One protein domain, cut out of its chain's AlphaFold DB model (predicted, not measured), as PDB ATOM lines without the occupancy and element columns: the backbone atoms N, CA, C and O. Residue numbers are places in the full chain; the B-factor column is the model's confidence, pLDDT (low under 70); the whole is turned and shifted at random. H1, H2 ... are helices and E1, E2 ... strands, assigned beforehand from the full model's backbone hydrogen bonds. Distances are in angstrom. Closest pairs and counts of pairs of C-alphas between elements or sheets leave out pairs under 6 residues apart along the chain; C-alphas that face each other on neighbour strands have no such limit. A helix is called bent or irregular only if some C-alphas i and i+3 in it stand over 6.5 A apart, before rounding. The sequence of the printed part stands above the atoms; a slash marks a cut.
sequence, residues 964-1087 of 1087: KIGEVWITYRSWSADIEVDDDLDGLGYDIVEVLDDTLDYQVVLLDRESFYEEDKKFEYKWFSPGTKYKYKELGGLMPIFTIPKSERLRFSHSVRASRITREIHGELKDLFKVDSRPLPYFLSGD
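AT A GLANCE: This is residues 964 to 1087 of the 1087 residues of the protein "(rape) hypothetical protein" of Brassica napus (UniProt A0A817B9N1). A small, strongly twisted and nearly closed barrel makes the core: E1, E2, E3, E4 and E8 follow one another round it, and E6 running on into E7 brings the ring back to E1, with the short helix H3 at one end. From this body residues 1064 to 1069, the tip of the E7 and E8 hairpin, stick out at one extreme and residues 980 to 985 at another, while E5 and the grazing helix H2 add to the side of E3 and E1. The printed part has 124 residues with three named helices and eight named strands, in the order E1 H1 E2 E3 E4 E5 H2 E6 E7 E8 H3. The strands form one branched sheet with antiparallel neighbour pairs, and the class is mixed, helices and strands. The whole is compact, with a radius of gyration of the C-alphas of 15.0 A and spans of 45 by 35 by 28 A.

IN THESE COORDINATES: Find C-alpha 968 at (-30.919, -26.475, 7.378); there E1 begins, and it runs to residue 972. After residues 973 to 984 look for H1, residues 985 to 988, and then E2, residues 990 to 997, 20.5 A long, which bends by 53 degrees at residue 994. E3 takes residues 1002 to 1010 over 24.7 A, from C-alpha 1002 at (-42.319, -21.599, 7.282). E4 is residues 1021 to 1026, 17.0 A long, and E5 is residues 1041 to 1044. H2, residues 1046 to 1051, is irregular: C-alphas 1047 and 1050 are 8.1 A apart. E6, residues 1052 to 1056, runs on at 66 degrees into E7, residues 1058 to 1065, 19.3 A long, which bends by 56 degrees at residue 1062. E8 covers residues 1068 to 1076 over 24.5 A, and H3, residues 1082 to 1085, ends at C-alpha 1085, (-23.050, -33.072, -3.795).

HOW THE PARTS SIT: Start at E1, which has E6 on one side, with N 970 and O 1054 2.9 A apart, and E2 on the other side, with N 971 and O 991 2.8 A apart. E2, E3 and E4 form a meander, each strand the antiparallel neighbour of the one before; look at N 1005 and O 994, 2.8 A, and at N 1008 and O 1025, 2.8 A. E3 has three neighbours: E2 lies on one side, and on the other side E5 lies beside residues 1002 to 1005 and E4 beside 1007 to 1010. Between E3 and E5, N 1044 and O 1002 are 2.8 A apart. Next to E4 comes E8, with N 1073 and O 1024 2.8 A apart, and E8 forms a hairpin with the edge strand E7, with N 1061 and O 1072 2.8 A apart. The closest C-alphas of E1 and E7, those of Val 968 and Ala 1058, are 6.3 A apart. H3 is on the sheet at a height of 7.8 A, only just over none of the strands, with 2 of its C-alphas falling on E2; its closest C-alpha to E4 is that of Ser 1085, 6.9 A from that of Lys 1022. H2 only grazes the sheet, and H1 is not on it. H2 has 0 of 2 O i to N i+4 pairs within hydrogen-bond range and 2 of 3 O i to N i+3 pairs; H1 and H3 are too short for an O i to N i+4 pair.

THE WHOLE: The two C-alphas farthest apart are those of Asp 982 and Gly 1067, 47.9 A. The printed part has no cut and ends at residue 1087, the chain's last. The links from E1 to H1 and from E4 to E5 are long, with 12 and 14 residues. The mean pLDDT of the printed part is 73.9; 45 residues are under 70, among them 976 to 989, 1011 to 1020, 1028 to 1039 and 1082 to 1087.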
ATOM      1  N   LYS A 964     -37.282 -26.182  12.243       89.88
ATOM      2  CA  LYS A 964     -37.237 -25.025  13.149       89.88
ATOM      3  C   LYS A 964     -36.318 -23.930  12.639       89.88
ATOM      4  O   LYS A 964     -35.378 -24.216  11.902       89.88
ATOM      5  N   ILE A 965     -36.549 -22.704  13.098       90.44
ATOM      6  CA  ILE A 965     -35.688 -21.546  12.826       90.44
ATOM      7  C   ILE A 965     -34.193 -21.858  13.058       90.44
ATOM      8  O   ILE A 965     -33.797 -22.382  14.101       90.44
ATOM      9  N   GLY A 966     -33.361 -21.552  12.060       85.62
ATOM     10  CA  GLY A 966     -31.919 -21.819  12.033       85.62
ATOM     11  C   GLY A 966     -31.508 -23.252  11.655       85.62
ATOM     12  O   GLY A 966     -30.311 -23.515  11.523       85.62
ATOM     13  N   GLU A 967     -32.445 -24.189  11.464       90.06
ATOM     14  CA  GLU A 967     -32.136 -25.517  10.916       90.06
ATOM     15  C   GLU A 967     -31.988 -25.462   9.382       90.06
ATOM     16  O   GLU A 967     -32.701 -24.724   8.697       90.06
ATOM     17  N   VAL A 968     -31.094 -26.294   8.830       91.56
ATOM     18  CA  VAL A 968     -30.919 -26.475   7.378       91.56
ATOM     19  C   VAL A 968     -31.574 -27.782   6.931       91.56
ATOM     20  O   VAL A 968     -31.397 -28.831   7.558       91.56
ATOM     21  N   TRP A 969     -32.344 -27.723   5.846       91.88
ATOM     22  CA  TRP A 969     -33.153 -28.830   5.336       91.88
ATOM     23  C   TRP A 969     -33.051 -28.965   3.813       91.88
ATOM     24  O   TRP A 969     -32.915 -27.974   3.097       91.88
ATOM     25  N   ILE A 970     -33.186 -30.195   3.314       89.88
ATOM     26  CA  ILE A 970     -33.487 -30.462   1.904       89.88
ATOM     27  C   ILE A 970     -34.998 -30.365   1.694       89.88
ATOM     28  O   ILE A 970     -35.791 -30.890   2.480       89.88
ATOM     29  N   THR A 971     -35.398 -29.740   0.594       87.31
ATOM     30  CA  THR A 971     -36.785 -29.580   0.150       87.31
ATOM     31  C   THR A 971     -36.957 -30.057  -1.289       87.31
ATOM     32  O   THR A 971     -36.014 -30.034  -2.083       87.31
ATOM     33  N   TYR A 972     -38.166 -30.501  -1.632       82.12
ATOM     34  CA  TYR A 972     -38.531 -30.783  -3.022       82.12
ATOM     35  C   TYR A 972     -38.803 -29.467  -3.763       82.12
ATOM     36  O   TYR A 972     -39.650 -28.671  -3.334       82.12
ATOM     37  N   ARG A 973     -38.125 -29.255  -4.898       74.94
ATOM     38  CA  ARG A 973     -38.310 -28.074  -5.752       74.94
ATOM     39  C   ARG A 973     -39.729 -28.039  -6.308       74.94
ATOM     40  O   ARG A 973     -40.479 -27.106  -6.017       74.94
ATOM     41  N   SER A 974     -40.112 -29.104  -7.011       67.25
ATOM     42  CA  SER A 974     -41.419 -29.288  -7.655       67.25
ATOM     43  C   SER A 974     -42.336 -30.185  -6.812       67.25
ATOM     44  O   SER A 974     -42.579 -31.337  -7.159       67.25
ATOM     45  N   TRP A 975     -42.810 -29.688  -5.666       71.94
ATOM     46  CA  TRP A 975     -43.654 -30.470  -4.752       71.94
ATOM     47  C   TRP A 975     -45.126 -30.556  -5.199       71.94
ATOM     48  O   TRP A 975     -45.700 -29.580  -5.677       71.94
ATOM     49  N   SER A 976     -45.739 -31.725  -4.994       69.75
ATOM     50  CA  SER A 976     -47.168 -32.007  -5.187       69.75
ATOM     51  C   SER A 976     -47.570 -33.221  -4.339       69.75
ATOM     52  O   SER A 976     -46.745 -34.096  -4.092       69.75
ATOM     53  N   ALA A 977     -48.840 -33.325  -3.935       66.94
ATOM     54  CA  ALA A 977     -49.375 -34.499  -3.226       66.94
ATOM     55  C   ALA A 977     -49.450 -35.775  -4.097       66.94
ATOM     56  O   ALA A 977     -49.671 -36.875  -3.579       66.94
ATOM     57  N   ASP A 978     -49.269 -35.606  -5.410       64.31
ATOM     58  CA  ASP A 978     -49.492 -36.594  -6.471       64.31
ATOM     59  C   ASP A 978     -48.184 -37.258  -6.953       64.31
ATOM     60  O   ASP A 978     -48.176 -37.926  -7.981       64.31
ATOM     61  N   ILE A 979     -47.063 -37.052  -6.252       64.50
ATOM     62  CA  ILE A 979     -45.766 -37.628  -6.635       64.50
ATOM     63  C   ILE A 979     -45.724 -39.120  -6.263       64.50
ATOM     64  O   ILE A 979     -45.738 -39.483  -5.082       64.50
ATOM     65  N   GLU A 980     -45.642 -39.972  -7.283       56.94
ATOM     66  CA  GLU A 980     -45.420 -41.416  -7.161       56.94
ATOM     67  C   GLU A 980     -43.914 -41.759  -7.105       56.94
ATOM     68  O   GLU A 980     -43.061 -40.876  -7.173       56.94
ATOM     69  N   VAL A 981     -43.578 -43.032  -6.867       51.19
ATOM     70  CA  VAL A 981     -42.216 -43.473  -6.485       51.19
ATOM     71  C   VAL A 981     -41.398 -44.016  -7.668       51.19
ATOM     72  O   VAL A 981     -40.198 -44.221  -7.521       51.19
ATOM     73  N   ASP A 982     -42.022 -44.237  -8.825       48.31
ATOM     74  CA  ASP A 982     -41.442 -45.030  -9.910       48.31
ATOM     75  C   ASP A 982     -40.240 -44.332 -10.593       48.31
ATOM     76  O   ASP A 982     -40.375 -43.325 -11.291       48.31
ATOM     77  N   ASP A 983     -39.066 -44.926 -10.361       43.53
ATOM     78  CA  ASP A 983     -37.766 -44.873 -11.050       43.53
ATOM     79  C   ASP A 983     -37.042 -43.530 -11.333       43.53
ATOM     80  O   ASP A 983     -35.818 -43.560 -11.437       43.53
ATOM     81  N   ASP A 984     -37.696 -42.361 -11.373       49.16
ATOM     82  CA  ASP A 984     -37.061 -41.069 -11.747       49.16
ATOM     83  C   ASP A 984     -37.094 -39.991 -10.627       49.16
ATOM     84  O   ASP A 984     -37.421 -38.817 -10.838       49.16
ATOM     85  N   LEU A 985     -36.700 -40.356  -9.396       52.53
ATOM     86  CA  LEU A 985     -36.563 -39.405  -8.268       52.53
ATOM     87  C   LEU A 985     -35.573 -38.252  -8.538       52.53
ATOM     88  O   LEU A 985     -35.691 -37.187  -7.919       52.53
ATOM     89  N   ASP A 986     -34.631 -38.439  -9.462       50.22
ATOM     90  CA  ASP A 986     -33.687 -37.414  -9.917       50.22
ATOM     91  C   ASP A 986     -34.369 -36.265 -10.685       50.22
ATOM     92  O   ASP A 986     -33.891 -35.126 -10.662       50.22
ATOM     93  N   GLY A 987     -35.531 -36.515 -11.302       49.88
ATOM     94  CA  GLY A 987     -36.277 -35.517 -12.075       49.88
ATOM     95  C   GLY A 987     -36.997 -34.448 -11.238       49.88
ATOM     96  O   GLY A 987     -37.340 -33.387 -11.761       49.88
ATOM     97  N   LEU A 988     -37.224 -34.686  -9.940       54.47
ATOM     98  CA  LEU A 988     -38.040 -33.803  -9.085       54.47
ATOM     99  C   LEU A 988     -37.345 -32.487  -8.695       54.47
ATOM    100  O   LEU A 988     -38.014 -31.488  -8.412       54.47
ATOM    101  N   GLY A 989     -36.009 -32.490  -8.680       66.56
ATOM    102  CA  GLY A 989     -35.177 -31.380  -8.224       66.56
ATOM    103  C   GLY A 989     -35.197 -31.184  -6.702       66.56
ATOM    104  O   GLY A 989     -36.250 -31.121  -6.065       66.56
ATOM    105  N   TYR A 990     -34.011 -31.025  -6.118       81.75
ATOM    106  CA  TYR A 990     -33.835 -30.760  -4.692       81.75
ATOM    107  C   TYR A 990     -33.242 -29.371  -4.458       81.75
ATOM    108  O   TYR A 990     -32.285 -28.978  -5.128       81.75
ATOM    109  N   ASP A 991     -33.798 -28.658  -3.481       85.12
ATOM    110  CA  ASP A 991     -33.328 -27.358  -3.007       85.12
ATOM    111  C   ASP A 991     -32.951 -27.456  -1.526       85.12
ATOM    112  O   ASP A 991     -33.715 -27.983  -0.715       85.12
ATOM    113  N   ILE A 992     -31.774 -26.949  -1.167       89.06
ATOM    114  CA  ILE A 992     -31.314 -26.838   0.220       89.06
ATOM    115  C   ILE A 992     -31.662 -25.448   0.767       89.06
ATOM    116  O   ILE A 992     -31.437 -24.436   0.099       89.06
ATOM    117  N   VAL A 993     -32.238 -25.395   1.970       90.81
ATOM    118  CA  VAL A 993     -32.747 -24.157   2.578       90.81
ATOM    119  C   VAL A 993     -32.390 -24.032   4.061       90.81
ATOM    120  O   VAL A 993     -32.341 -25.032   4.774       90.81
ATOM    121  N   GLU A 994     -32.193 -22.802   4.538       93.06
ATOM    122  CA  GLU A 994     -32.229 -22.440   5.966       93.06
ATOM    123  C   GLU A 994     -33.648 -21.969   6.331       93.06
ATOM    124  O   GLU A 994     -34.255 -21.196   5.590       93.06
ATOM    125  N   VAL A 995     -34.184 -22.402   7.475       91.75
ATOM    126  CA  VAL A 995     -35.473 -21.907   7.995       91.75
ATOM    127  C   VAL A 995     -35.268 -20.579   8.733       91.75
ATOM    128  O   VAL A 995     -34.488 -20.508   9.682       91.75
ATOM    129  N   LEU A 996     -35.993 -19.535   8.330       89.75
ATOM    130  CA  LEU A 996     -35.938 -18.189   8.916       89.75
ATOM    131  C   LEU A 996     -37.060 -17.904   9.925       89.75
ATOM    132  O   LEU A 996     -36.869 -17.086  10.821       89.75
ATOM    133  N   ASP A 997     -38.215 -18.557   9.789       88.56
ATOM    134  CA  ASP A 997     -39.359 -18.441  10.705       88.56
ATOM    135  C   ASP A 997     -40.141 -19.765  10.694       88.56
ATOM    136  O   ASP A 997     -40.313 -20.372   9.636       88.56
ATOM    137  N   ASP A 998     -40.598 -20.217  11.861       89.19
ATOM    138  CA  ASP A 998     -41.417 -21.418  12.063       89.19
ATOM    139  C   ASP A 998     -42.732 -21.134  12.824       89.19
ATOM    140  O   ASP A 998     -43.498 -22.058  13.128       89.19
ATOM    141  N   THR A 999     -43.034 -19.863  13.119       84.06
ATOM    142  CA  THR A 999     -44.144 -19.451  13.994       84.06
ATOM    143  C   THR A 999     -45.506 -19.553  13.304       84.06
ATOM    144  O   THR A 999     -46.406 -20.227  13.818       84.06
ATOM    145  N   LEU A1000     -45.648 -18.966  12.112       81.25
ATOM    146  CA  LEU A1000     -46.822 -19.074  11.237       81.25
ATOM    147  C   LEU A1000     -46.552 -20.126  10.153       81.25
ATOM    148  O   LEU A1000     -46.338 -21.282  10.504       81.25
ATOM    149  N   ASP A1001     -46.544 -19.771   8.873       87.94
ATOM    150  CA  ASP A1001     -45.991 -20.635   7.825       87.94
ATOM    151  C   ASP A1001     -44.458 -20.534   7.798       87.94
ATOM    152  O   ASP A1001     -43.890 -19.545   8.264       87.94
ATOM    153  N   TYR A1002     -43.779 -21.548   7.260       89.44
ATOM    154  CA  TYR A1002     -42.319 -21.599   7.282       89.44
ATOM    155  C   TYR A1002     -41.728 -20.594   6.290       89.44
ATOM    156  O   TYR A1002     -41.829 -20.812   5.082       89.44
ATOM    157  N   GLN A1003     -41.066 -19.534   6.762       90.69
ATOM    158  CA  GLN A1003     -40.170 -18.768   5.888       90.69
ATOM    159  C   GLN A1003     -38.845 -19.510   5.767       90.69
ATOM    160  O   GLN A1003     -38.264 -19.922   6.771       90.69
ATOM    161  N   VAL A1004     -38.353 -19.662   4.541       90.12
ATOM    162  CA  VAL A1004     -37.097 -20.350   4.236       90.12
ATOM    163  C   VAL A1004     -36.265 -19.535   3.248       90.12
ATOM    164  O   VAL A1004     -36.823 -18.863   2.381       90.12
ATOM    165  N   VAL A1005     -34.937 -19.601   3.363       88.81
ATOM    166  CA  VAL A1005     -33.989 -19.008   2.409       88.81
ATOM    167  C   VAL A1005     -33.227 -20.095   1.660       88.81
ATOM    168  O   VAL A1005     -32.686 -21.014   2.270       88.81
ATOM    169  N   LEU A1006     -33.175 -19.984   0.334       88.19
ATOM    170  CA  LEU A1006     -32.403 -20.863  -0.539       88.19
ATOM    171  C   LEU A1006     -30.903 -20.711  -0.254       88.19
ATOM    172  O   LEU A1006     -30.389 -19.589  -0.223       88.19
ATOM    173  N   LEU A1007     -30.197 -21.830  -0.098       87.25
ATOM    174  CA  LEU A1007     -28.743 -21.848   0.027       87.25
ATOM    175  C   LEU A1007     -28.108 -22.229  -1.319       87.25
ATOM    176  O   LEU A1007     -28.292 -23.324  -1.843       87.25
ATOM    177  N   ASP A1008     -27.353 -21.295  -1.886       83.88
ATOM    178  CA  ASP A1008     -26.608 -21.449  -3.130       83.88
ATOM    179  C   ASP A1008     -25.281 -22.175  -2.876       83.88
ATOM    180  O   ASP A1008     -24.568 -21.836  -1.935       83.88
ATOM    181  N   ARG A1009     -24.896 -23.142  -3.720       81.00
ATOM    182  CA  ARG A1009     -23.571 -23.782  -3.617       81.00
ATOM    183  C   ARG A1009     -22.462 -22.807  -4.024       81.00
ATOM    184  O   ARG A1009     -22.536 -22.186  -5.086       81.00
ATOM    185  N   GLU A1010     -21.416 -22.739  -3.208       78.88
ATOM    186  CA  GLU A1010     -20.147 -22.061  -3.505       78.88
ATOM    187  C   GLU A1010     -19.086 -23.131  -3.834       78.88
ATOM    188  O   GLU A1010     -19.201 -24.275  -3.386       78.88
ATOM    189  N   SER A1011     -18.067 -22.793  -4.630       66.50
ATOM    190  CA  SER A1011     -17.005 -23.732  -5.023       66.50
ATOM    191  C   SER A1011     -15.606 -23.145  -4.839       66.50
ATOM    192  O   SER A1011     -15.342 -21.983  -5.160       66.50
ATOM    193  N   PHE A1012     -14.693 -23.964  -4.315       63.94
ATOM    194  CA  PHE A1012     -13.354 -23.569  -3.883       63.94
ATOM    195  C   PHE A1012     -12.311 -24.597  -4.347       63.94
ATOM    196  O   PHE A1012     -12.126 -25.647  -3.731       63.94
ATOM    197  N   TYR A1013     -11.581 -24.256  -5.417       52.94
ATOM    198  CA  TYR A1013     -10.687 -25.140  -6.193       52.94
ATOM    199  C   TYR A1013      -9.629 -25.954  -5.409       52.94
ATOM    200  O   TYR A1013      -9.103 -26.936  -5.944       52.94
ATOM    201  N   GLU A1014      -9.292 -25.575  -4.172       51.53
ATOM    202  CA  GLU A1014      -8.353 -26.326  -3.323       51.53
ATOM    203  C   GLU A1014      -9.008 -27.056  -2.137       51.53
ATOM    204  O   GLU A1014      -8.509 -28.113  -1.750       51.53
ATOM    205  N   GLU A1015     -10.129 -26.565  -1.594       49.38
ATOM    206  CA  GLU A1015     -10.780 -27.153  -0.409       49.38
ATOM    207  C   GLU A1015     -11.863 -28.190  -0.748       49.38
ATOM    208  O   GLU A1015     -12.036 -29.144   0.012       49.38
ATOM    209  N   ASP A1016     -12.511 -28.094  -1.916       49.91
ATOM    210  CA  ASP A1016     -13.555 -29.042  -2.360       49.91
ATOM    211  C   ASP A1016     -13.033 -30.479  -2.589       49.91
ATOM    212  O   ASP A1016     -13.810 -31.411  -2.782       49.91
ATOM    213  N   LYS A1017     -11.711 -30.694  -2.515       49.03
ATOM    214  CA  LYS A1017     -11.059 -32.016  -2.591       49.03
ATOM    215  C   LYS A1017     -11.286 -32.885  -1.344       49.03
ATOM    216  O   LYS A1017     -10.878 -34.046  -1.328       49.03
ATOM    217  N   LYS A1018     -11.904 -32.347  -0.286       52.84
ATOM    218  CA  LYS A1018     -12.311 -33.111   0.901       52.84
ATOM    219  C   LYS A1018     -13.771 -33.554   0.772       52.84
ATOM    220  O   LYS A1018     -14.677 -32.839   1.186       52.84
ATOM    221  N   PHE A1019     -13.978 -34.778   0.279       56.34
ATOM    222  CA  PHE A1019     -15.288 -35.407   0.022       56.34
ATOM    223  C   PHE A1019     -16.292 -35.432   1.197       56.34
ATOM    224  O   PHE A1019     -17.436 -35.814   0.996       56.34
ATOM    225  N   GLU A1020     -15.892 -35.056   2.414       65.25
ATOM    226  CA  GLU A1020     -16.687 -35.091   3.654       65.25
ATOM    227  C   GLU A1020     -17.678 -33.910   3.791       65.25
ATOM    228  O   GLU A1020     -18.657 -34.009   4.526       65.25
ATOM    229  N   TYR A1021     -17.443 -32.785   3.100       76.88
ATOM    230  CA  TYR A1021     -18.279 -31.581   3.218       76.88
ATOM    231  C   TYR A1021     -18.409 -30.817   1.896       76.88
ATOM    232  O   TYR A1021     -17.527 -30.878   1.043       76.88
ATOM    233  N   LYS A1022     -19.487 -30.038   1.761       83.19
ATOM    234  CA  LYS A1022     -19.707 -29.072   0.670       83.19
ATOM    235  C   LYS A1022     -20.069 -27.698   1.264       83.19
ATOM    236  O   LYS A1022     -20.544 -27.614   2.402       83.19
ATOM    237  N   TRP A1023     -19.830 -26.622   0.514       84.81
ATOM    238  CA  TRP A1023     -20.024 -25.241   0.973       84.81
ATOM    239  C   TRP A1023     -21.204 -24.552   0.281       84.81
ATOM    240  O   TRP A1023     -21.374 -24.654  -0.933       84.81
ATOM    241  N   PHE A1024     -21.992 -23.803   1.055       86.94
ATOM    242  CA  PHE A1024     -23.141 -23.040   0.561       86.94
ATOM    243  C   PHE A1024     -23.182 -21.628   1.165       86.94
ATOM    244  O   PHE A1024     -22.601 -21.396   2.223       86.94
ATOM    245  N   SER A1025     -23.893 -20.689   0.543       84.88
ATOM    246  CA  SER A1025     -24.164 -19.338   1.059       84.88
ATOM    247  C   SER A1025     -25.635 -18.948   0.837       84.88
ATOM    248  O   SER A1025     -26.287 -19.517  -0.039       84.88
ATOM    249  N   PRO A1026     -26.217 -18.008   1.607       83.62
ATOM    250  CA  PRO A1026     -27.570 -17.516   1.340       83.62
ATOM    251  C   PRO A1026     -27.691 -16.927  -0.075       83.62
ATOM    252  O   PRO A1026     -26.931 -16.032  -0.452       83.62
ATOM    253  N   GLY A1027     -28.653 -17.415  -0.861       73.69
ATOM    254  CA  GLY A1027     -28.826 -17.036  -2.263       73.69
ATOM    255  C   GLY A1027     -29.110 -15.542  -2.433       73.69
ATOM    256  O   GLY A1027     -30.137 -15.033  -1.992       73.69
ATOM    257  N   THR A1028     -28.216 -14.813  -3.105       61.28
ATOM    258  CA  THR A1028     -28.338 -13.347  -3.255       61.28
ATOM    259  C   THR A1028     -29.053 -12.902  -4.534       61.28
ATOM    260  O   THR A1028     -29.447 -11.737  -4.632       61.28
ATOM    261  N   LYS A1029     -29.216 -13.781  -5.538       57.03
ATOM    262  CA  LYS A1029     -29.822 -13.459  -6.847       57.03
ATOM    263  C   LYS A1029     -30.571 -14.652  -7.454       57.03
ATOM    264  O   LYS A1029     -30.207 -15.800  -7.243       57.03
ATOM    265  N   TYR A1030     -31.581 -14.352  -8.271       52.88
ATOM    266  CA  TYR A1030     -32.309 -15.318  -9.108       52.88
ATOM    267  C   TYR A1030     -31.361 -16.151  -9.993       52.88
ATOM    268  O   TYR A1030     -30.544 -15.572 -10.712       52.88
ATOM    269  N   LYS A1031     -31.535 -17.484 -10.017       52.78
ATOM    270  CA  LYS A1031     -30.806 -18.400 -10.923       52.78
ATOM    271  C   LYS A1031     -31.675 -19.173 -11.922       52.78
ATOM    272  O   LYS A1031     -31.196 -19.454 -13.016       52.78
ATOM    273  N   TYR A1032     -32.939 -19.463 -11.608       47.66
ATOM    274  CA  TYR A1032     -33.861 -20.131 -12.537       47.66
ATOM    275  C   TYR A1032     -34.789 -19.119 -13.217       47.66
ATOM    276  O   TYR A1032     -35.290 -18.190 -12.582       47.66
ATOM    277  N   LYS A1033     -34.969 -19.269 -14.536       45.06
ATOM    278  CA  LYS A1033     -35.666 -18.294 -15.396       45.06
ATOM    279  C   LYS A1033     -36.930 -18.845 -16.066       45.06
ATOM    280  O   LYS A1033     -37.592 -18.127 -16.808       45.06
ATOM    281  N   GLU A1034     -37.260 -20.099 -15.786       45.50
ATOM    282  CA  GLU A1034     -38.429 -20.805 -16.301       45.50
ATOM    283  C   GLU A1034     -39.185 -21.396 -15.104       45.50
ATOM    284  O   GLU A1034     -38.558 -21.888 -14.171       45.50
ATOM    285  N   LEU A1035     -40.518 -21.285 -15.133       38.97
ATOM    286  CA  LEU A1035     -41.470 -21.656 -14.072       38.97
ATOM    287  C   LEU A1035     -41.307 -20.935 -12.710       38.97
ATOM    288  O   LEU A1035     -40.451 -21.235 -11.888       38.97
ATOM    289  N   GLY A1036     -42.258 -20.046 -12.406       48.44
ATOM    290  CA  GLY A1036     -42.768 -19.897 -11.034       48.44
ATOM    291  C   GLY A1036     -42.035 -18.982 -10.043       48.44
ATOM    292  O   GLY A1036     -42.566 -18.788  -8.958       48.44
ATOM    293  N   GLY A1037     -40.889 -18.390 -10.390       49.78
ATOM    294  CA  GLY A1037     -40.321 -17.208  -9.715       49.78
ATOM    295  C   GLY A1037     -40.357 -17.173  -8.177       49.78
ATOM    296  O   GLY A1037     -40.956 -16.267  -7.596       49.78
ATOM    297  N   LEU A1038     -39.667 -18.103  -7.509       50.50
ATOM    298  CA  LEU A1038     -39.382 -17.967  -6.078       50.50
ATOM    299  C   LEU A1038     -38.344 -16.853  -5.856       50.50
ATOM    300  O   LEU A1038     -37.306 -16.806  -6.516       50.50
ATOM    301  N   MET A1039     -38.615 -15.953  -4.908       56.84
ATOM    302  CA  MET A1039     -37.567 -15.111  -4.324       56.84
ATOM    303  C   MET A1039     -36.589 -15.995  -3.527       56.84
ATOM    304  O   MET A1039     -36.974 -17.086  -3.103       56.84
ATOM    305  N   PRO A1040     -35.334 -15.556  -3.292       70.06
ATOM    306  CA  PRO A1040     -34.386 -16.343  -2.503       70.06
ATOM    307  C   PRO A1040     -34.884 -16.623  -1.081       70.06
ATOM    308  O   PRO A1040     -34.484 -17.628  -0.511       70.06
ATOM    309  N   ILE A1041     -35.778 -15.786  -0.543       81.81
ATOM    310  CA  ILE A1041     -36.626 -16.109   0.610       81.81
ATOM    311  C   ILE A1041     -38.034 -16.419   0.092       81.81
ATOM    312  O   ILE A1041     -38.591 -15.619  -0.662       81.81
ATOM    313  N   PHE A1042     -38.622 -17.541   0.506       84.69
ATOM    314  CA  PHE A1042     -39.999 -17.917   0.175       84.69
ATOM    315  C   PHE A1042     -40.708 -18.599   1.354       84.69
ATOM    316  O   PHE A1042     -40.083 -18.950   2.353       84.69
ATOM    317  N   THR A1043     -42.026 -18.766   1.242       86.75
ATOM    318  CA  THR A1043     -42.866 -19.369   2.287       86.75
ATOM    319  C   THR A1043     -43.314 -20.771   1.880       86.75
ATOM    320  O   THR A1043     -43.788 -20.964   0.760       86.75
ATOM    321  N   ILE A1044     -43.211 -21.740   2.793       87.69
ATOM    322  CA  ILE A1044     -43.820 -23.072   2.689       87.69
ATOM    323  C   ILE A1044     -44.969 -23.141   3.710       87.69
ATOM    324  O   ILE A1044     -44.702 -23.065   4.915       87.69
ATOM    325  N   PRO A1045     -46.237 -23.282   3.277       87.88
ATOM    326  CA  PRO A1045     -47.371 -23.406   4.188       87.88
ATOM    327  C   PRO A1045     -47.221 -24.570   5.174       87.88
ATOM    328  O   PRO A1045     -46.703 -25.631   4.817       87.88
ATOM    329  N   LYS A1046     -47.735 -24.436   6.403       86.81
ATOM    330  CA  LYS A1046     -47.725 -25.546   7.382       86.81
ATOM    331  C   LYS A1046     -48.501 -26.778   6.903       86.81
ATOM    332  O   LYS A1046     -48.123 -27.900   7.250       86.81
ATOM    333  N   SER A1047     -49.501 -26.582   6.045       84.38
ATOM    334  CA  SER A1047     -50.222 -27.650   5.345       84.38
ATOM    335  C   SER A1047     -49.367 -28.396   4.310       84.38
ATOM    336  O   SER A1047     -49.595 -29.580   4.074       84.38
ATOM    337  N   GLU A1048     -48.348 -27.749   3.738       86.06
ATOM    338  CA  GLU A1048     -47.421 -28.301   2.737       86.06
ATOM    339  C   GLU A1048     -46.110 -28.816   3.356       86.06
ATOM    340  O   GLU A1048     -45.151 -29.113   2.644       86.06
ATOM    341  N   ARG A1049     -46.028 -28.957   4.688       85.69
ATOM    342  CA  ARG A1049     -44.773 -29.294   5.392       85.69
ATOM    343  C   ARG A1049     -44.082 -30.585   4.924       85.69
ATOM    344  O   ARG A1049     -42.886 -30.732   5.133       85.69
ATOM    345  N   LEU A1050     -44.778 -31.499   4.239       84.12
ATOM    346  CA  LEU A1050     -44.150 -32.674   3.610       84.12
ATOM    347  C   LEU A1050     -43.247 -32.334   2.403       84.12
ATOM    348  O   LEU A1050     -42.556 -33.216   1.892       84.12
ATOM    349  N   ARG A1051     -43.183 -31.060   1.991       85.88
ATOM    350  CA  ARG A1051     -42.164 -30.519   1.082       85.88
ATOM    351  C   ARG A1051     -40.745 -30.575   1.662       85.88
ATOM    352  O   ARG A1051     -39.784 -30.575   0.893       85.88
ATOM    353  N   PHE A1052     -40.600 -30.666   2.986       88.81
ATOM    354  CA  PHE A1052     -39.326 -30.915   3.660       88.81
ATOM    355  C   PHE A1052     -38.962 -32.415   3.596       88.81
ATOM    356  O   PHE A1052     -39.649 -33.269   4.159       88.81
ATOM    357  N   SER A1053     -37.868 -32.731   2.896       86.56
ATOM    358  CA  SER A1053     -37.397 -34.098   2.611       86.56
ATOM    359  C   SER A1053     -36.657 -34.721   3.797       86.56
ATOM    360  O   SER A1053     -36.973 -35.837   4.204       86.56
ATOM    361  N   HIS A1054     -35.680 -34.000   4.352       89.19
ATOM    362  CA  HIS A1054     -34.944 -34.343   5.573       89.19
ATOM    363  C   HIS A1054     -34.077 -33.146   6.009       89.19
ATOM    364  O   HIS A1054     -33.757 -32.271   5.200       89.19
ATOM    365  N   SER A1055     -33.698 -33.094   7.285       88.44
ATOM    366  CA  SER A1055     -32.742 -32.111   7.816       88.44
ATOM    367  C   SER A1055     -31.300 -32.525   7.519       88.44
ATOM    368  O   SER A1055     -31.001 -33.717   7.444       88.44
ATOM    369  N   VAL A1056     -30.394 -31.548   7.418       87.62
ATOM    370  CA  VAL A1056     -28.961 -31.774   7.171       87.62
ATOM    371  C   VAL A1056     -28.107 -30.980   8.157       87.62
ATOM    372  O   VAL A1056     -28.384 -29.820   8.465       87.62
ATOM    373  N   ARG A1057     -27.026 -31.600   8.638       84.44
ATOM    374  CA  ARG A1057     -26.085 -30.980   9.565       84.44
ATOM    375  C   ARG A1057     -25.241 -29.932   8.845       84.44
ATOM    376  O   ARG A1057     -24.286 -30.255   8.141       84.44
ATOM    377  N   ALA A1058     -25.578 -28.672   9.089       86.12
ATOM    378  CA  ALA A1058     -24.806 -27.518   8.660       86.12
ATOM    379  C   ALA A1058     -24.085 -26.842   9.841       86.12
ATOM    380  O   ALA A1058     -24.435 -27.023  11.009       86.12
ATOM    381  N   SER A1059     -23.061 -26.047   9.548       85.44
ATOM    382  CA  SER A1059     -22.405 -25.141  10.498       85.44
ATOM    383  C   SER A1059     -22.165 -23.798   9.819       85.44
ATOM    384  O   SER A1059     -21.482 -23.753   8.794       85.44
ATOM    385  N   ARG A1060     -22.734 -22.715  10.369       85.44
ATOM    386  CA  ARG A1060     -22.524 -21.348   9.866       85.44
ATOM    387  C   ARG A1060     -21.113 -20.884  10.242       85.44
ATOM    388  O   ARG A1060     -20.720 -20.996  11.402       85.44
ATOM    389  N   ILE A1061     -20.358 -20.397   9.266       83.31
ATOM    390  CA  ILE A1061     -18.972 -19.938   9.392       83.31
ATOM    391  C   ILE A1061     -18.833 -18.650   8.579       83.31
ATOM    392  O   ILE A1061     -18.954 -18.675   7.356       83.31
ATOM    393  N   THR A1062     -18.537 -17.536   9.243       81.88
ATOM    394  CA  THR A1062     -18.164 -16.287   8.567       81.88
ATOM    395  C   THR A1062     -16.695 -16.364   8.140       81.88
ATOM    396  O   THR A1062     -15.827 -16.664   8.963       81.88
ATOM    397  N   ARG A1063     -16.393 -16.106   6.864       75.31
ATOM    398  CA  ARG A1063     -15.035 -16.172   6.294       75.31
ATOM    399  C   ARG A1063     -14.779 -14.988   5.364       75.31
ATOM    400  O   ARG A1063     -15.642 -14.626   4.569       75.31
ATOM    401  N   GLU A1064     -13.579 -14.417   5.428       74.50
ATOM    402  CA  GLU A1064     -13.140 -13.412   4.457       74.50
ATOM    403  C   GLU A1064     -12.803 -14.082   3.117       74.50
ATOM    404  O   GLU A1064     -11.993 -15.010   3.050       74.50
ATOM    405  N   ILE A1065     -13.460 -13.633   2.049       71.19
ATOM    406  CA  ILE A1065     -13.371 -14.184   0.697       71.19
ATOM    407  C   ILE A1065     -13.248 -13.004  -0.270       71.19
ATOM    408  O   ILE A1065     -14.160 -12.193  -0.392       71.19
ATOM    409  N   HIS A1066     -12.103 -12.896  -0.950       69.38
ATOM    410  CA  HIS A1066     -11.759 -11.771  -1.840       69.38
ATOM    411  C   HIS A1066     -11.834 -10.370  -1.183       69.38
ATOM    412  O   HIS A1066     -11.993  -9.374  -1.887       69.38
ATOM    413  N   GLY A1067     -11.688 -10.280   0.145       67.75
ATOM    414  CA  GLY A1067     -11.777  -9.028   0.912       67.75
ATOM    415  C   GLY A1067     -13.169  -8.707   1.474       67.75
ATOM    416  O   GLY A1067     -13.326  -7.703   2.163       67.75
ATOM    417  N   GLU A1068     -14.177  -9.548   1.219       75.06
ATOM    418  CA  GLU A1068     -15.515  -9.429   1.809       75.06
ATOM    419  C   GLU A1068     -15.756 -10.544   2.837       75.06
ATOM    420  O   GLU A1068     -15.453 -11.712   2.585       75.06
ATOM    421  N   LEU A1069     -16.336 -10.212   3.994       76.75
ATOM    422  CA  LEU A1069     -16.809 -11.214   4.953       76.75
ATOM    423  C   LEU A1069     -18.112 -11.839   4.435       76.75
ATOM    424  O   LEU A1069     -19.148 -11.175   4.393       76.75
ATOM    425  N   LYS A1070     -18.061 -13.121   4.062       79.75
ATOM    426  CA  LYS A1070     -19.225 -13.930   3.683       79.75
ATOM    427  C   LYS A1070     -19.612 -14.885   4.807       79.75
ATOM    428  O   LYS A1070     -18.753 -15.579   5.348       79.75
ATOM    429  N   ASP A1071     -20.909 -15.005   5.069       82.69
ATOM    430  CA  ASP A1071     -21.462 -16.131   5.822       82.69
ATOM    431  C   ASP A1071     -21.616 -17.350   4.907       82.69
ATOM    432  O   ASP A1071     -22.360 -17.314   3.922       82.69
ATOM    433  N   LEU A1072     -20.928 -18.436   5.256       85.38
ATOM    434  CA  LEU A1072     -21.047 -19.734   4.604       85.38
ATOM    435  C   LEU A1072     -21.674 -20.770   5.535       85.38
ATOM    436  O   LEU A1072     -21.499 -20.733   6.751       85.38
ATOM    437  N   PHE A1073     -22.320 -21.765   4.946       86.81
ATOM    438  CA  PHE A1073     -22.679 -23.017   5.588       86.81
ATOM    439  C   PHE A1073     -21.714 -24.106   5.132       86.81
ATOM    440  O   PHE A1073     -21.644 -24.435   3.947       86.81
ATOM    441  N   LYS A1074     -20.993 -24.691   6.090       86.75
ATOM    442  CA  LYS A1074     -20.302 -25.967   5.909       86.75
ATOM    443  C   LYS A1074     -21.316 -27.085   6.140       86.75
ATOM    444  O   LYS A1074     -21.842 -27.189   7.248       86.75
ATOM    445  N   VAL A1075     -21.595 -27.891   5.123       85.31
ATOM    446  CA  VAL A1075     -22.667 -28.900   5.125       85.31
ATOM    447  C   VAL A1075     -22.061 -30.291   4.920       85.31
ATOM    448  O   VAL A1075     -21.157 -30.440   4.099       85.31
ATOM    449  N   ASP A1076     -22.513 -31.291   5.685       81.25
ATOM    450  CA  ASP A1076     -22.160 -32.710   5.481       81.25
ATOM    451  C   ASP A1076     -22.514 -33.136   4.045       81.25
ATOM    452  O   ASP A1076     -23.612 -32.836   3.571       81.25
ATOM    453  N   SER A1077     -21.591 -33.787   3.334       76.81
ATOM    454  CA  SER A1077     -21.805 -34.198   1.941       76.81
ATOM    455  C   SER A1077     -22.694 -35.433   1.801       76.81
ATOM    456  O   SER A1077     -23.440 -35.535   0.830       76.81
ATOM    457  N   ARG A1078     -22.641 -36.363   2.763       77.19
ATOM    458  CA  ARG A1078     -23.250 -37.698   2.666       77.19
ATOM    459  C   ARG A1078     -24.786 -37.712   2.577       77.19
ATOM    460  O   ARG A1078     -25.294 -38.615   1.921       77.19
ATOM    461  N   PRO A1079     -25.549 -36.787   3.196       79.81
ATOM    462  CA  PRO A1079     -26.997 -36.710   3.003       79.81
ATOM    463  C   PRO A1079     -27.422 -35.861   1.789       79.81
ATOM    464  O   PRO A1079     -28.619 -35.745   1.536       79.81
ATOM    465  N   LEU A1080     -26.500 -35.230   1.049       79.50
ATOM    466  CA  LEU A1080     -26.872 -34.398  -0.098       79.50
ATOM    467  C   LEU A1080     -27.257 -35.264  -1.310       79.50
ATOM    468  O   LEU A1080     -26.469 -36.118  -1.709       79.50
ATOM    469  N   PRO A1081     -28.403 -34.997  -1.967       74.69
ATOM    470  CA  PRO A1081     -28.700 -35.548  -3.288       74.69
ATOM    471  C   PRO A1081     -27.585 -35.247  -4.300       74.69
ATOM    472  O   PRO A1081     -26.970 -34.179  -4.240       74.69
ATOM    473  N   TYR A1082     -27.379 -36.142  -5.268       65.50
ATOM    474  CA  TYR A1082     -26.258 -36.115  -6.219       65.50
ATOM    475  C   TYR A1082     -26.030 -34.751  -6.900       65.50
ATOM    476  O   TYR A1082     -24.914 -34.240  -6.916       65.50
ATOM    477  N   PHE A1083     -27.085 -34.071  -7.364       63.59
ATOM    478  CA  PHE A1083     -26.965 -32.736  -7.980       63.59
ATOM    479  C   PHE A1083     -26.474 -31.625  -7.030       63.59
ATOM    480  O   PHE A1083     -26.006 -30.583  -7.490       63.59
ATOM    481  N   LEU A1084     -26.592 -31.818  -5.711       65.94
ATOM    482  CA  LEU A1084     -26.109 -30.891  -4.685       65.94
ATOM    483  C   LEU A1084     -24.720 -31.294  -4.167       65.94
ATOM    484  O   LEU A1084     -23.898 -30.404  -3.928       65.94
ATOM    485  N   SER A1085     -24.415 -32.597  -4.074       58.62
ATOM    486  CA  SER A1085     -23.050 -33.072  -3.795       58.62
ATOM    487  C   SER A1085     -22.106 -32.733  -4.955       58.62
ATOM    488  O   SER A1085     -21.024 -32.190  -4.717       58.62
ATOM    489  N   GLY A1086     -22.562 -32.899  -6.203       53.91
ATOM    490  CA  GLY A1086     -21.836 -32.659  -7.454       53.91
ATOM    491  C   GLY A1086     -20.414 -33.198  -7.379       53.91
ATOM    492  O   GLY A1086     -19.475 -32.409  -7.203       53.91
ATOM    493  N   ASP A1087     -20.344 -34.524  -7.416       43.62
ATOM    494  CA  ASP A1087     -19.166 -35.386  -7.533       43.62
ATOM    495  C   ASP A1087     -19.169 -36.066  -8.916       43.62
ATOM    496  O   ASP A1087     -20.263 -36.115  -9.524       43.62
TER     497      ASP A1087